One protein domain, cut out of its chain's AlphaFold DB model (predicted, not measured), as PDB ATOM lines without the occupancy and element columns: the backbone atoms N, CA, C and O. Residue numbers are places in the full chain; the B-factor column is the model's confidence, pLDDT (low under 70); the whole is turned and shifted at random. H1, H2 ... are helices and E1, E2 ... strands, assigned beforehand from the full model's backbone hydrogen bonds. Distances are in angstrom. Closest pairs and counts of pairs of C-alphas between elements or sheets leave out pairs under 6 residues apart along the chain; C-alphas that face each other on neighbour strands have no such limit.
ATOM      1  N   ARG A 482     159.001 144.564 172.038       96.31
ATOM      2  CA  ARG A 482     158.018 145.502 172.588       96.31
ATOM      3  C   ARG A 482     156.737 145.508 171.759       96.31
ATOM      4  O   ARG A 482     155.646 145.372 172.305       96.31
ATOM      5  N   LYS A 483     156.865 145.785 170.455       96.62
ATOM      6  CA  LYS A 483     155.733 145.930 169.525       96.62
ATOM      7  C   LYS A 483     156.165 145.999 168.062       96.62
ATOM      8  O   LYS A 483     157.285 146.403 167.749       96.62
ATOM      9  N   MET A 484     155.214 145.746 167.169       94.69
ATOM     10  CA  MET A 484     155.253 146.240 165.797       94.69
ATOM     11  C   MET A 484     154.898 147.729 165.772       94.69
ATOM     12  O   MET A 484     153.931 148.162 166.404       94.69
ATOM     13  N   LEU A 485     155.687 148.543 165.070       93.31
ATOM     14  CA  LEU A 485     155.431 149.983 164.997       93.31
ATOM     15  C   LEU A 485     154.212 150.290 164.119       93.31
ATOM     16  O   LEU A 485     153.340 151.051 164.533       93.31
ATOM     17  N   PHE A 486     154.136 149.665 162.942       88.06
ATOM     18  CA  PHE A 486     152.985 149.745 162.048       88.06
ATOM     19  C   PHE A 486     152.058 148.557 162.316       88.06
ATOM     20  O   PHE A 486     152.432 147.411 162.099       88.06
ATOM     21  N   GLN A 487     150.858 148.831 162.830       81.75
ATOM     22  CA  GLN A 487     149.889 147.787 163.190       81.75
ATOM     23  C   GLN A 487     149.057 147.327 161.978       81.75
ATOM     24  O   GLN A 487     148.726 146.158 161.876       81.75
ATOM     25  N   ASN A 488     148.788 148.216 161.018       74.19
ATOM     26  CA  ASN A 488     147.966 147.921 159.834       74.19
ATOM     27  C   ASN A 488     148.695 148.262 158.520       74.19
ATOM     28  O   ASN A 488     148.070 148.652 157.538       74.19
ATOM     29  N   GLY A 489     150.031 148.208 158.500       71.31
ATOM     30  CA  GLY A 489     150.814 148.670 157.354       71.31
ATOM     31  C   GLY A 489     152.191 148.033 157.248       71.31
ATOM     32  O   GLY A 489     152.666 147.386 158.180       71.31
ATOM     33  N   LEU A 490     152.815 148.240 156.092       83.50
ATOM     34  CA  LEU A 490     154.212 147.909 155.822       83.50
ATOM     35  C   LEU A 490     155.060 149.194 155.846       83.50
ATOM     36  O   LEU A 490     154.516 150.282 155.641       83.50
ATOM     37  N   PRO A 491     156.385 149.106 156.050       91.56
ATOM     38  CA  PRO A 491     157.187 147.893 156.247       91.56
ATOM     39  C   PRO A 491     156.958 147.209 157.601       91.56
ATOM     40  O   PRO A 491     156.385 147.790 158.520       91.56
ATOM     41  N   TRP A 492     157.449 145.980 157.751       92.88
ATOM     42  CA  TRP A 492     157.500 145.310 159.047       92.88
ATOM     43  C   TRP A 492     158.586 145.960 159.902       92.88
ATOM     44  O   TRP A 492     159.780 145.821 159.636       92.88
ATOM     45  N   VAL A 493     158.166 146.697 160.930       96.00
ATOM     46  CA  VAL A 493     159.068 147.408 161.845       96.00
ATOM     47  C   VAL A 493     158.891 146.849 163.247       96.00
ATOM     48  O   VAL A 493     157.910 147.152 163.929       96.00
ATOM     49  N   MET A 494     159.848 146.030 163.670       98.12
ATOM     50  CA  MET A 494     159.838 145.330 164.953       98.12
ATOM     51  C   MET A 494     160.722 146.080 165.944       98.12
ATOM     52  O   MET A 494     161.917 146.263 165.709       98.12
ATOM     53  N   VAL A 495     160.125 146.552 167.039       98.38
ATOM     54  CA  VAL A 495     160.804 147.365 168.054       98.38
ATOM     55  C   VAL A 495     161.164 146.489 169.246       98.38
ATOM     56  O   VAL A 495     160.282 145.882 169.856       98.38
ATOM     57  N   PHE A 496     162.446 146.480 169.598       98.19
ATOM     58  CA  PHE A 496     162.998 145.783 170.753       98.19
ATOM     59  C   PHE A 496     163.472 146.786 171.808       98.19
ATOM     60  O   PHE A 496     164.073 147.816 171.481       98.19
ATOM     61  N   ASP A 497     163.189 146.477 173.071       96.31
ATOM     62  CA  ASP A 497     163.627 147.241 174.237       96.31
ATOM     63  C   ASP A 497     165.150 147.275 174.360       96.31
ATOM     64  O   ASP A 497     165.850 146.421 173.824       96.31
ATOM     65  N   GLY A 498     165.691 148.263 175.069       94.31
ATOM     66  CA  GLY A 498     167.104 148.229 175.435       94.31
ATOM     67  C   GLY A 498     167.383 147.191 176.521       94.31
ATOM     68  O   GLY A 498     166.476 146.760 177.236       94.31
ATOM     69  N   LEU A 499     168.646 146.782 176.647       92.25
ATOM     70  CA  LEU A 499     169.044 145.833 177.685       92.25
ATOM     71  C   LEU A 499     168.847 146.420 179.093       92.25
ATOM     72  O   LEU A 499     168.862 147.635 179.303       92.25
ATOM     73  N   LYS A 500     168.701 145.532 180.076       87.94
ATOM     74  CA  LYS A 500     168.679 145.882 181.501       87.94
ATOM     75  C   LYS A 500     170.050 145.628 182.122       87.94
ATOM     76  O   LYS A 500     170.721 144.664 181.764       87.94
ATOM     77  N   GLU A 501     170.457 146.475 183.060       81.25
ATOM     78  CA  GLU A 501     171.629 146.261 183.911       81.25
ATOM     79  C   GLU A 501     171.167 146.192 185.371       81.25
ATOM     80  O   GLU A 501     170.846 147.208 185.988       81.25
ATOM     81  N   GLY A 502     171.050 144.970 185.903       81.19
ATOM     82  CA  GLY A 502     170.303 144.737 187.140       81.19
ATOM     83  C   GLY A 502     168.841 145.163 186.971       81.19
ATOM     84  O   GLY A 502     168.186 144.752 186.013       81.19
ATOM     85  N   ASP A 503     168.360 146.026 187.864       81.69
ATOM     86  CA  ASP A 503     167.007 146.599 187.807       81.69
ATOM     87  C   ASP A 503     166.921 147.889 186.965       81.69
ATOM     88  O   ASP A 503     165.848 148.480 186.835       81.69
ATOM     89  N   VAL A 504     168.039 148.358 186.395       86.69
ATOM     90  CA  VAL A 504     168.095 149.614 185.634       86.69
ATOM     91  C   VAL A 504     167.837 149.348 184.153       86.69
ATOM     92  O   VAL A 504     168.582 148.623 183.493       86.69
ATOM     93  N   GLU A 505     166.798 149.971 183.601       88.62
ATOM     94  CA  GLU A 505     166.510 149.922 182.166       88.62
ATOM     95  C   GLU A 505     167.410 150.890 181.387       88.62
ATOM     96  O   GLU A 505     167.622 152.028 181.809       88.62
ATOM     97  N   LYS A 506     167.904 150.466 180.214       92.12
ATOM     98  CA  LYS A 506     168.627 151.331 179.267       92.12
ATOM     99  C   LYS A 506     167.742 151.642 178.058       92.12
ATOM    100  O   LYS A 506     167.957 151.078 176.990       92.12
ATOM    101  N   PRO A 507     166.736 152.524 178.178       90.50
ATOM    102  CA  PRO A 507     165.734 152.729 177.130       90.50
ATOM    103  C   PRO A 507     166.320 153.187 175.783       90.50
ATOM    104  O   PRO A 507     165.715 152.918 174.747       90.50
ATOM    105  N   ASP A 508     167.493 153.829 175.783       93.88
ATOM    106  CA  ASP A 508     168.168 154.309 174.571       93.88
ATOM    107  C   ASP A 508     169.099 153.269 173.898       93.88
ATOM    108  O   ASP A 508     169.623 153.522 172.812       93.88
ATOM    109  N   ASP A 509     169.244 152.073 174.489       94.44
ATOM    110  CA  ASP A 509     169.943 150.895 173.930       94.44
ATOM    111  C   ASP A 509     169.024 149.997 173.063       94.44
ATOM    112  O   ASP A 509     169.385 148.885 172.658       94.44
ATOM    113  N   GLY A 510     167.803 150.458 172.787       96.62
ATOM    114  CA  GLY A 510     166.838 149.725 171.979       96.62
ATOM    115  C   GLY A 510     167.311 149.473 170.544       96.62
ATOM    116  O   GLY A 510     168.206 150.137 170.014       96.62
ATOM    117  N   THR A 511     166.686 148.493 169.898       98.31
ATOM    118  CA  THR A 511     166.956 148.130 168.498       98.31
ATOM    119  C   THR A 511     165.662 148.057 167.717       98.31
ATOM    120  O   THR A 511     164.652 147.562 168.210       98.31
ATOM    121  N   VAL A 512     165.690 148.537 166.479       98.56
ATOM    122  CA  VAL A 512     164.598 148.344 165.531       98.56
ATOM    123  C   VAL A 512     165.086 147.469 164.387       98.56
ATOM    124  O   VAL A 512     166.141 147.739 163.822       98.56
ATOM    125  N   VAL A 513     164.311 146.443 164.037       98.56
ATOM    126  CA  VAL A 513     164.526 145.652 162.820       98.56
ATOM    127  C   VAL A 513     163.479 146.048 161.793       98.56
ATOM    128  O   VAL A 513     162.282 146.023 162.084       98.56
ATOM    129  N   VAL A 514     163.939 146.430 160.604       97.75
ATOM    130  CA  VAL A 514     163.087 146.810 159.473       97.75
ATOM    131  C   VAL A 514     163.212 145.752 158.386       97.75
ATOM    132  O   VAL A 514     164.321 145.454 157.945       97.75
ATOM    133  N   VAL A 515     162.072 145.210 157.958       95.44
ATOM    134  CA  VAL A 515     161.953 144.268 156.839       95.44
ATOM    135  C   VAL A 515     160.852 144.762 155.908       95.44
ATOM    136  O   VAL A 515     159.763 145.127 156.353       95.44
ATOM    137  N   GLY A 516     161.120 144.797 154.605       91.44
ATOM    138  CA  GLY A 516     160.143 145.245 153.619       91.44
ATOM    139  C   GLY A 516     159.054 144.212 153.344       91.44
ATOM    140  O   GLY A 516     157.889 144.584 153.205       91.44
ATOM    141  N   ASP A 517     159.435 142.938 153.276       86.88
ATOM    142  CA  ASP A 517     158.548 141.808 152.999       86.88
ATOM    143  C   ASP A 517     159.026 140.549 153.730       86.88
ATOM    144  O   ASP A 517     160.194 140.195 153.646       86.88
ATOM    145  N   THR A 576     162.787 156.201 153.998       95.75
ATOM    146  CA  THR A 576     163.692 157.349 154.075       95.75
ATOM    147  C   THR A 576     163.466 158.124 155.371       95.75
ATOM    148  O   THR A 576     162.351 158.562 155.654       95.75
ATOM    149  N   LEU A 577     164.524 158.317 156.158       95.19
ATOM    150  CA  LEU A 577     164.490 158.914 157.495       95.19
ATOM    151  C   LEU A 577     165.400 160.138 157.550       95.19
ATOM    152  O   LEU A 577     166.556 160.065 157.136       95.19
ATOM    153  N   ARG A 578     164.923 161.251 158.117       94.69
ATOM    154  CA  ARG A 578     165.794 162.401 158.413       94.69
ATOM    155  C   ARG A 578     166.614 162.131 159.674       94.69
ATOM    156  O   ARG A 578     166.071 161.704 160.686       94.69
ATOM    157  N   ASN A 579     167.903 162.442 159.618       94.50
ATOM    158  CA  ASN A 579     168.875 162.273 160.696       94.50
ATOM    159  C   ASN A 579     169.857 163.470 160.778       94.50
ATOM    160  O   ASN A 579     171.071 163.277 160.725       94.50
ATOM    161  N   PRO A 580     169.371 164.723 160.903       92.38
ATOM    162  CA  PRO A 580     170.234 165.912 160.887       92.38
ATOM    163  C   PRO A 580     171.184 165.987 162.091       92.38
ATOM    164  O   PRO A 580     172.289 166.507 161.988       92.38
ATOM    165  N   ALA A 581     170.775 165.433 163.237       91.50
ATOM    166  CA  ALA A 581     171.604 165.359 164.439       91.50
ATOM    167  C   ALA A 581     172.627 164.207 164.402       91.50
ATOM    168  O   ALA A 581     173.418 164.073 165.333       91.50
ATOM    169  N   LYS A 582     172.608 163.371 163.350       92.31
ATOM    170  CA  LYS A 582     173.467 162.185 163.191       92.31
ATOM    171  C   LYS A 582     173.425 161.245 164.404       92.31
ATOM    172  O   LYS A 582     174.416 160.602 164.737       92.31
ATOM    173  N   GLU A 583     172.273 161.171 165.070       93.94
ATOM    174  CA  GLU A 583     172.078 160.353 166.271       93.94
ATOM    175  C   GLU A 583     171.572 158.936 165.959       93.94
ATOM    176  O   GLU A 583     171.622 158.076 166.836       93.94
ATOM    177  N   PHE A 584     171.118 158.681 164.725       96.62
ATOM    178  CA  PHE A 584     170.672 157.365 164.253       96.62
ATOM    179  C   PHE A 584     171.740 156.677 163.401       96.62
ATOM    180  O   PHE A 584     172.433 157.334 162.620       96.62
ATOM    181  N   VAL A 585     171.823 155.351 163.501       97.19
ATOM    182  CA  VAL A 585     172.750 154.526 162.717       97.19
ATOM    183  C   VAL A 585     171.986 153.362 162.093       97.19
ATOM    184  O   VAL A 585     171.243 152.662 162.785       97.19
ATOM    185  N   LEU A 586     172.161 153.187 160.781       98.12
ATOM    186  CA  LEU A 586     171.635 152.065 160.009       98.12
ATOM    187  C   LEU A 586     172.736 151.027 159.811       98.12
ATOM    188  O   LEU A 586     173.845 151.379 159.408       98.12
ATOM    189  N   TYR A 587     172.400 149.764 160.040       98.38
ATOM    190  CA  TYR A 587     173.273 148.629 159.797       98.38
ATOM    191  C   TYR A 587     172.621 147.629 158.839       98.38
ATOM    192  O   TYR A 587     171.404 147.421 158.877       98.38
ATOM    193  N   ASP A 588     173.437 147.006 157.990       97.44
ATOM    194  CA  ASP A 588     173.019 145.869 157.170       97.44
ATOM    195  C   ASP A 588     172.860 144.583 158.009       97.44
ATOM    196  O   ASP A 588     173.078 144.570 159.223       97.44
ATOM    197  N   PHE A 589     172.477 143.483 157.359       95.25
ATOM    198  CA  PHE A 589     172.272 142.186 158.011       95.25
ATOM    199  C   PHE A 589     173.566 141.546 158.560       95.25
ATOM    200  O   PHE A 589     173.481 140.619 159.363       95.25
ATOM    201  N   TYR A 590     174.753 142.034 158.177       97.50
ATOM    202  CA  TYR A 590     176.035 141.665 158.792       97.50
ATOM    203  C   TYR A 590     176.428 142.585 159.953       97.50
ATOM    204  O   TYR A 590     177.375 142.293 160.681       97.50
ATOM    205  N   GLY A 591     175.711 143.692 160.141       97.06
ATOM    206  CA  GLY A 591     176.032 144.712 161.125       97.06
ATOM    207  C   GLY A 591     177.069 145.732 160.664       97.06
ATOM    208  O   GLY A 591     177.626 146.436 161.504       97.06
ATOM    209  N   ASN A 592     177.331 145.846 159.358       97.81
ATOM    210  CA  ASN A 592     178.127 146.946 158.816       97.81
ATOM    211  C   ASN A 592     177.283 148.220 158.749       97.81
ATOM    212  O   ASN A 592     176.108 148.175 158.384       97.81
ATOM    213  N   VAL A 593     177.885 149.370 159.060       97.12
ATOM    214  CA  VAL A 593     177.210 150.670 158.944       97.12
ATOM    215  C   VAL A 593     176.893 150.961 157.478       97.12
ATOM    216  O   VAL A 593     177.792 151.001 156.636       97.12
ATOM    217  N   VAL A 594     175.625 151.236 157.185       96.69
ATOM    218  CA  VAL A 594     175.194 151.758 155.888       96.69
ATOM    219  C   VAL A 594     175.328 153.283 155.929       96.69
ATOM    220  O   VAL A 594     174.654 153.931 156.737       96.69
ATOM    221  N   PRO A 595     176.201 153.887 155.103       94.12
ATOM    222  CA  PRO A 595     176.466 155.316 155.179       94.12
ATOM    223  C   PRO A 595     175.222 156.142 154.802       94.12
ATOM    224  O   PRO A 595     174.539 155.814 153.826       94.12
ATOM    225  N   PRO A 596     174.920 157.233 155.534       93.62
ATOM    226  CA  PRO A 596     173.843 158.146 155.167       93.62
ATOM    227  C   PRO A 596     174.167 158.905 153.874       93.62
ATOM    228  O   PRO A 596     175.327 159.175 153.560       93.62
ATOM    229  N   THR A 597     173.123 159.337 153.167       93.50
ATOM    230  CA  THR A 597     173.245 160.302 152.066       93.50
ATOM    231  C   THR A 597     172.894 161.691 152.597       93.50
ATOM    232  O   THR A 597     171.722 162.034 152.737       93.50
ATOM    233  N   GLY A 598     173.907 162.491 152.944       92.69
ATOM    234  CA  GLY A 598     173.694 163.768 153.638       92.69
ATOM    235  C   GLY A 598     173.080 163.556 155.028       92.69
ATOM    236  O   GLY A 598     173.602 162.770 155.817       92.69
ATOM    237  N   ASP A 599     171.956 164.220 155.308       94.38
ATOM    238  CA  ASP A 599     171.215 164.107 156.578       94.38
ATOM    239  C   ASP A 599     170.109 163.041 156.530       94.38
ATOM    240  O   ASP A 599     169.108 163.136 157.244       94.38
ATOM    241  N   VAL A 600     170.232 162.054 155.642       95.94
ATOM    242  CA  VAL A 600     169.174 161.081 155.368       95.94
ATOM    243  C   VAL A 600     169.708 159.654 155.433       95.94
ATOM    244  O   VAL A 600     170.722 159.323 154.818       95.94
ATOM    245  N   LEU A 601     168.988 158.796 156.157       96.69
ATOM    246  CA  LEU A 601     169.154 157.345 156.109       96.69
ATOM    247  C   LEU A 601     168.109 156.759 155.161       96.69
ATOM    248  O   LEU A 601     166.928 157.090 155.261       96.69
ATOM    249  N   MET A 602     168.542 155.881 154.262       96.50
ATOM    250  CA  MET A 602     167.665 155.163 153.338       96.50
ATOM    251  C   MET A 602     167.752 153.672 153.636       96.50
ATOM    252  O   MET A 602     168.784 153.049 153.395       96.50
ATOM    253  N   VAL A 603     166.674 153.108 154.171       96.75
ATOM    254  CA  VAL A 603     166.563 151.675 154.453       96.75
ATOM    255  C   VAL A 603     165.938 150.991 153.237       96.75
ATOM    256  O   VAL A 603     164.815 151.353 152.871       96.75
ATOM    257  N   PRO A 604     166.615 150.022 152.599       94.62
ATOM    258  CA  PRO A 604     165.991 149.191 151.577       94.62
ATOM    259  C   PRO A 604     164.825 148.403 152.174       94.62
ATOM    260  O   PRO A 604     164.953 147.795 153.233       94.62
ATOM    261  N   LEU A 605     163.682 148.418 151.494       93.44
ATOM    262  CA  LEU A 605     162.531 147.600 151.850       93.44
ATOM    263  C   LEU A 605     162.474 146.441 150.865       93.44
ATOM    264  O   LEU A 605     161.905 146.569 149.789       93.44
ATOM    265  N   ASP A 606     163.109 145.338 151.236       91.38
ATOM    266  CA  ASP A 606     163.052 144.042 150.558       91.38
ATOM    267  C   ASP A 606     162.955 142.930 151.619       91.38
ATOM    268  O   ASP A 606     162.490 143.184 152.733       91.38
ATOM    269  N   TRP A 607     163.338 141.697 151.291       89.94
ATOM    270  CA  TRP A 607     163.258 140.573 152.227       89.94
ATOM    271  C   TRP A 607     164.327 140.599 153.326       89.94
ATOM    272  O   TRP A 607     164.238 139.828 154.281       89.94
ATOM    273  N   ARG A 608     165.349 141.456 153.222       93.69
ATOM    274  CA  ARG A 608     166.458 141.508 154.179       93.69
ATOM    275  C   ARG A 608     166.057 142.237 155.454       93.69
ATOM    276  O   ARG A 608     165.302 143.208 155.425       93.69
ATOM    277  N   GLY A 609     166.623 141.800 156.578       95.38
ATOM    278  CA  GLY A 609     166.503 142.500 157.857       95.38
ATOM    279  C   GLY A 609     167.624 143.514 158.068       95.38
ATOM    280  O   GLY A 609     168.794 143.140 158.098       95.38
ATOM    281  N   PHE A 610     167.259 144.784 158.254       97.94
ATOM    282  CA  PHE A 610     168.183 145.869 158.595       97.94
ATOM    283  C   PHE A 610     168.007 146.299 160.051       97.94
ATOM    284  O   PHE A 610     166.876 146.383 160.536       97.94
ATOM    285  N   PHE A 611     169.107 146.629 160.731       98.56
ATOM    286  CA  PHE A 611     169.072 147.114 162.112       98.56
ATOM    287  C   PHE A 611     169.182 148.642 162.156       98.56
ATOM    288  O   PHE A 611     170.067 149.236 161.544       98.56
ATOM    289  N   LEU A 612     168.314 149.285 162.931       98.44
ATOM    290  CA  LEU A 612     168.377 150.707 163.254       98.44
ATOM    291  C   LEU A 612     168.579 150.885 164.754       98.44
ATOM    292  O   LEU A 612     167.846 150.320 165.573       98.44
ATOM    293  N   ARG A 613     169.569 151.702 165.108       97.38
ATOM    294  CA  ARG A 613     169.933 152.021 166.491       97.38
ATOM    295  C   ARG A 613     170.284 153.492 166.637       97.38
ATOM    296  O   ARG A 613     170.246 154.259 165.674       97.38
ATOM    297  N   THR A 614     170.615 153.883 167.860       95.06
ATOM    298  CA  THR A 614     171.058 155.239 168.174       95.06
ATOM    299  C   THR A 614     172.480 155.258 168.710       95.06
ATOM    300  O   THR A 614     173.035 154.223 169.075       95.06
ATOM    301  N   THR A 615     173.047 156.455 168.805       88.56
ATOM    302  CA  THR A 615     174.323 156.727 169.482       88.56
ATOM    303  C   THR A 615     174.256 156.601 171.013       88.56
ATOM    304  O   THR A 615     175.283 156.735 171.670       88.56
ATOM    305  N   GLY A 616     173.073 156.344 171.593       89.19
ATOM    306  CA  GLY A 616     172.857 156.181 173.037       89.19
ATOM    307  C   GLY A 616     172.581 157.476 173.813       89.19
ATOM    308  O   GLY A 616     172.552 157.454 175.041       89.19
ATOM    309  N   ALA A 617     172.388 158.611 173.131       91.75
ATOM    310  CA  ALA A 617     172.016 159.871 173.778       91.75
ATOM    311  C   ALA A 617     170.630 159.792 174.448       91.75
ATOM    312  O   ALA A 617     169.725 159.148 173.936       91.75
ATOM    313  N   ALA A 618     170.418 160.511 175.553       93.00
ATOM    314  CA  ALA A 618     169.149 160.453 176.283       93.00
ATOM    315  C   ALA A 618     167.919 160.767 175.394       93.00
ATOM    316  O   ALA A 618     167.845 161.801 174.709       93.00
ATOM    317  N   GLY A 619     166.938 159.864 175.408       94.50
ATOM    318  CA  GLY A 619     165.696 159.930 174.636       94.50
ATOM    319  C   GLY A 619     165.857 159.741 173.122       94.50
ATOM    320  O   GLY A 619     164.886 159.944 172.383       94.50
ATOM    321  N   SER A 620     167.051 159.400 172.632       95.62
ATOM    322  CA  SER A 620     167.320 159.198 171.206       95.62
ATOM    323  C   SER A 620     166.499 158.052 170.631       95.62
ATOM    324  O   SER A 620     166.073 158.141 169.483       95.62
ATOM    325  N   PHE A 621     166.230 156.984 171.388       96.75
ATOM    326  CA  PHE A 621     165.510 155.829 170.846       96.75
ATOM    327  C   PHE A 621     164.022 156.132 170.645       96.75
ATOM    328  O   PHE A 621     163.415 155.742 169.643       96.75
ATOM    329  N   ALA A 622     163.441 156.935 171.538       95.88
ATOM    330  CA  ALA A 622     162.110 157.494 171.331       95.88
ATOM    331  C   ALA A 622     162.071 158.395 170.080       95.88
ATOM    332  O   ALA A 622     161.148 158.287 169.272       95.88
ATOM    333  N   ARG A 623     163.100 159.229 169.865       96.75
ATOM    334  CA  ARG A 623     163.222 160.042 168.642       96.75
ATOM    335  C   ARG A 623     163.418 159.194 167.385       96.75
ATOM    336  O   ARG A 623     162.800 159.510 166.376       96.75
ATOM    337  N   LEU A 624     164.177 158.099 167.449       97.38
ATOM    338  CA  LEU A 624     164.353 157.152 166.344       97.38
ATOM    339  C   LEU A 624     163.023 156.505 165.960       97.38
ATOM    340  O   LEU A 624     162.627 156.555 164.802       97.38
ATOM    341  N   THR A 625     162.306 155.924 166.925       96.38
ATOM    342  CA  THR A 625     161.007 155.285 166.646       96.38
ATOM    343  C   THR A 625     159.989 156.282 166.088       96.38
ATOM    344  O   THR A 625     159.243 155.937 165.171       96.38
ATOM    345  N   LYS A 626     160.009 157.539 166.556       95.44
ATOM    346  CA  LYS A 626     159.227 158.626 165.958       95.44
ATOM    347  C   LYS A 626     159.682 158.961 164.534       95.44
ATOM    348  O   LYS A 626     158.839 159.062 163.653       95.44
ATOM    349  N   ALA A 627     160.985 159.094 164.291       95.94
ATOM    350  CA  ALA A 627     161.527 159.374 162.963       95.94
ATOM    351  C   ALA A 627     161.174 158.272 161.953       95.94
ATOM    352  O   ALA A 627     160.920 158.580 160.794       95.94
ATOM    353  N   ILE A 628     161.110 157.010 162.393       95.31
ATOM    354  CA  ILE A 628     160.646 155.879 161.579       95.31
ATOM    355  C   ILE A 628     159.159 156.002 161.255       95.31
ATOM    356  O   ILE A 628     158.783 155.864 160.093       95.31
ATOM    357  N   ALA A 629     158.321 156.300 162.251       92.25
ATOM    358  CA  ALA A 629     156.889 156.506 162.038       92.25
ATOM    359  C   ALA A 629     156.608 157.672 161.067       92.25
ATOM    360  O   ALA A 629     155.756 157.546 160.189       92.25
ATOM    361  N   ASP A 630     157.372 158.763 161.188       92.31
ATOM    362  CA  ASP A 630     157.290 159.960 160.338       92.31
ATOM    363  C   ASP A 630     158.060 159.814 159.003       92.31
ATOM    364  O   ASP A 630     158.059 160.730 158.176       92.31
ATOM    365  N   GLY A 631     158.761 158.693 158.802       93.00
ATOM    366  CA  GLY A 631     159.627 158.444 157.651       93.00
ATOM    367  C   GLY A 631     158.867 158.404 156.327       93.00
ATOM    368  O   GLY A 631     157.648 158.333 156.280       93.00
ATOM    369  N   ARG A 632     159.571 158.429 155.199       92.31
ATOM    370  CA  ARG A 632     158.942 158.357 153.875       92.31
ATOM    371  C   ARG A 632     159.077 156.945 153.310       92.31
ATOM    372  O   ARG A 632     160.172 156.555 152.922       92.31
ATOM    373  N   VAL A 633     157.966 156.202 153.272       91.38
ATOM    374  CA  VAL A 633     157.876 154.870 152.643       91.38
ATOM    375  C   VAL A 633     157.501 155.000 151.166       91.38
ATOM    376  O   VAL A 633     156.478 155.609 150.836       91.38
ATOM    377  N   GLU A 634     158.303 154.429 150.272       91.00
ATOM    378  CA  GLU A 634     158.104 154.468 148.818       91.00
ATOM    379  C   GLU A 634     158.411 153.120 148.161       91.00
ATOM    380  O   GLU A 634     159.076 152.267 148.744       91.00
TER     381      GLU A 634
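This is residues 482 to 517 and 576 to 634 of the 1222 residues of an uncharacterized protein of Verrucomicrobium sp. GAS474 (UniProt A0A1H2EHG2). A five-stranded antiparallel sheet, twisted, has one face covered in part by helix H1 and, next to the helix, the small two-stranded sheet E4 E6, which is partly face to face with it. The long link 497 to 510 reaches away from this body, and Gly 502 in it is one of the two C-alphas farthest apart. The printed part has 95 residues, with one named helix and eight named strands in the order E1 E2 E3 E4 E5 E6 E7 H1 E8. The large sheet runs E1 E2 E3 E7 E5, and the class is mixed, helices and strands, with 44 residues, under half, in named elements. The whole is compact, with a radius of gyration of the C-alphas of 12.8 A and spans of 40 by 30 by 26 A.

Find C-alpha 482 at (158.018, 145.502, 172.588), where E1, residues 482 to 484, begins. Look next for E2, residues 492 to 496, 12.9 A long; E3, residues 511 to 515, 13.3 A; E7, residues 610 to 614, 13.7 A; and E5, residues 584 to 587, 10.1 A. The small sheet is E4, residues 576 to 578, and E6, residues 600 to 605, 15.4 A long. H1, residues 620 to 629, starts at C-alpha 620 at (167.320, 159.198, 171.206) and is 14.1 A long. E8, residues 632 to 634, ends at C-alpha 634 at (158.104, 154.468, 148.818).

Start at E1, E2 and E3, a meander, each strand the antiparallel neighbour of the one before; E1 and E2 form a hairpin, and so do E2 and E3. Look at N 495 and O 483, 2.9 A apart, and at N 494 and O 513, 2.9 A. E3 and E7 have N 612 and O 512 at 2.8 A; E7 and edge strand E5 have N 587 and O 611 at 2.8 A. H1 is on this sheet, making two layers, a helix on one face, at a height over the sheet of 8.2 A. It is over E3 and E7, along the strands at 6 degrees to E3 on the local plane; the closest C-alphas of H1 and E7 are Phe 621 and Thr 614, 6.2 A apart. Every O i to N i+4 pair in H1 is within hydrogen-bond range. E4 and E6 are antiparallel, with N 577 and O 601 at 2.8 A. Their sheet and the large one form a sandwich, two sheets face to face, their best planes 21 degrees apart; the closest C-alphas of E3 and E6 are Val 515 and Leu 605, 6.0 A. E8 pairs with no named strand; its closest C-alpha to E4 is Arg 632, 4.9 A from Thr 576.

The C-alphas farthest apart, Gly 502 and Glu 634, are 41.4 A apart. Residues 518 to 575 are not printed, and C-alphas 517 and 576 are 16.4 A apart across this cut. The links E2 to E3 and E5 to E6 are long. The mean pLDDT of the printed part is 93.4, and no printed residue is under 70.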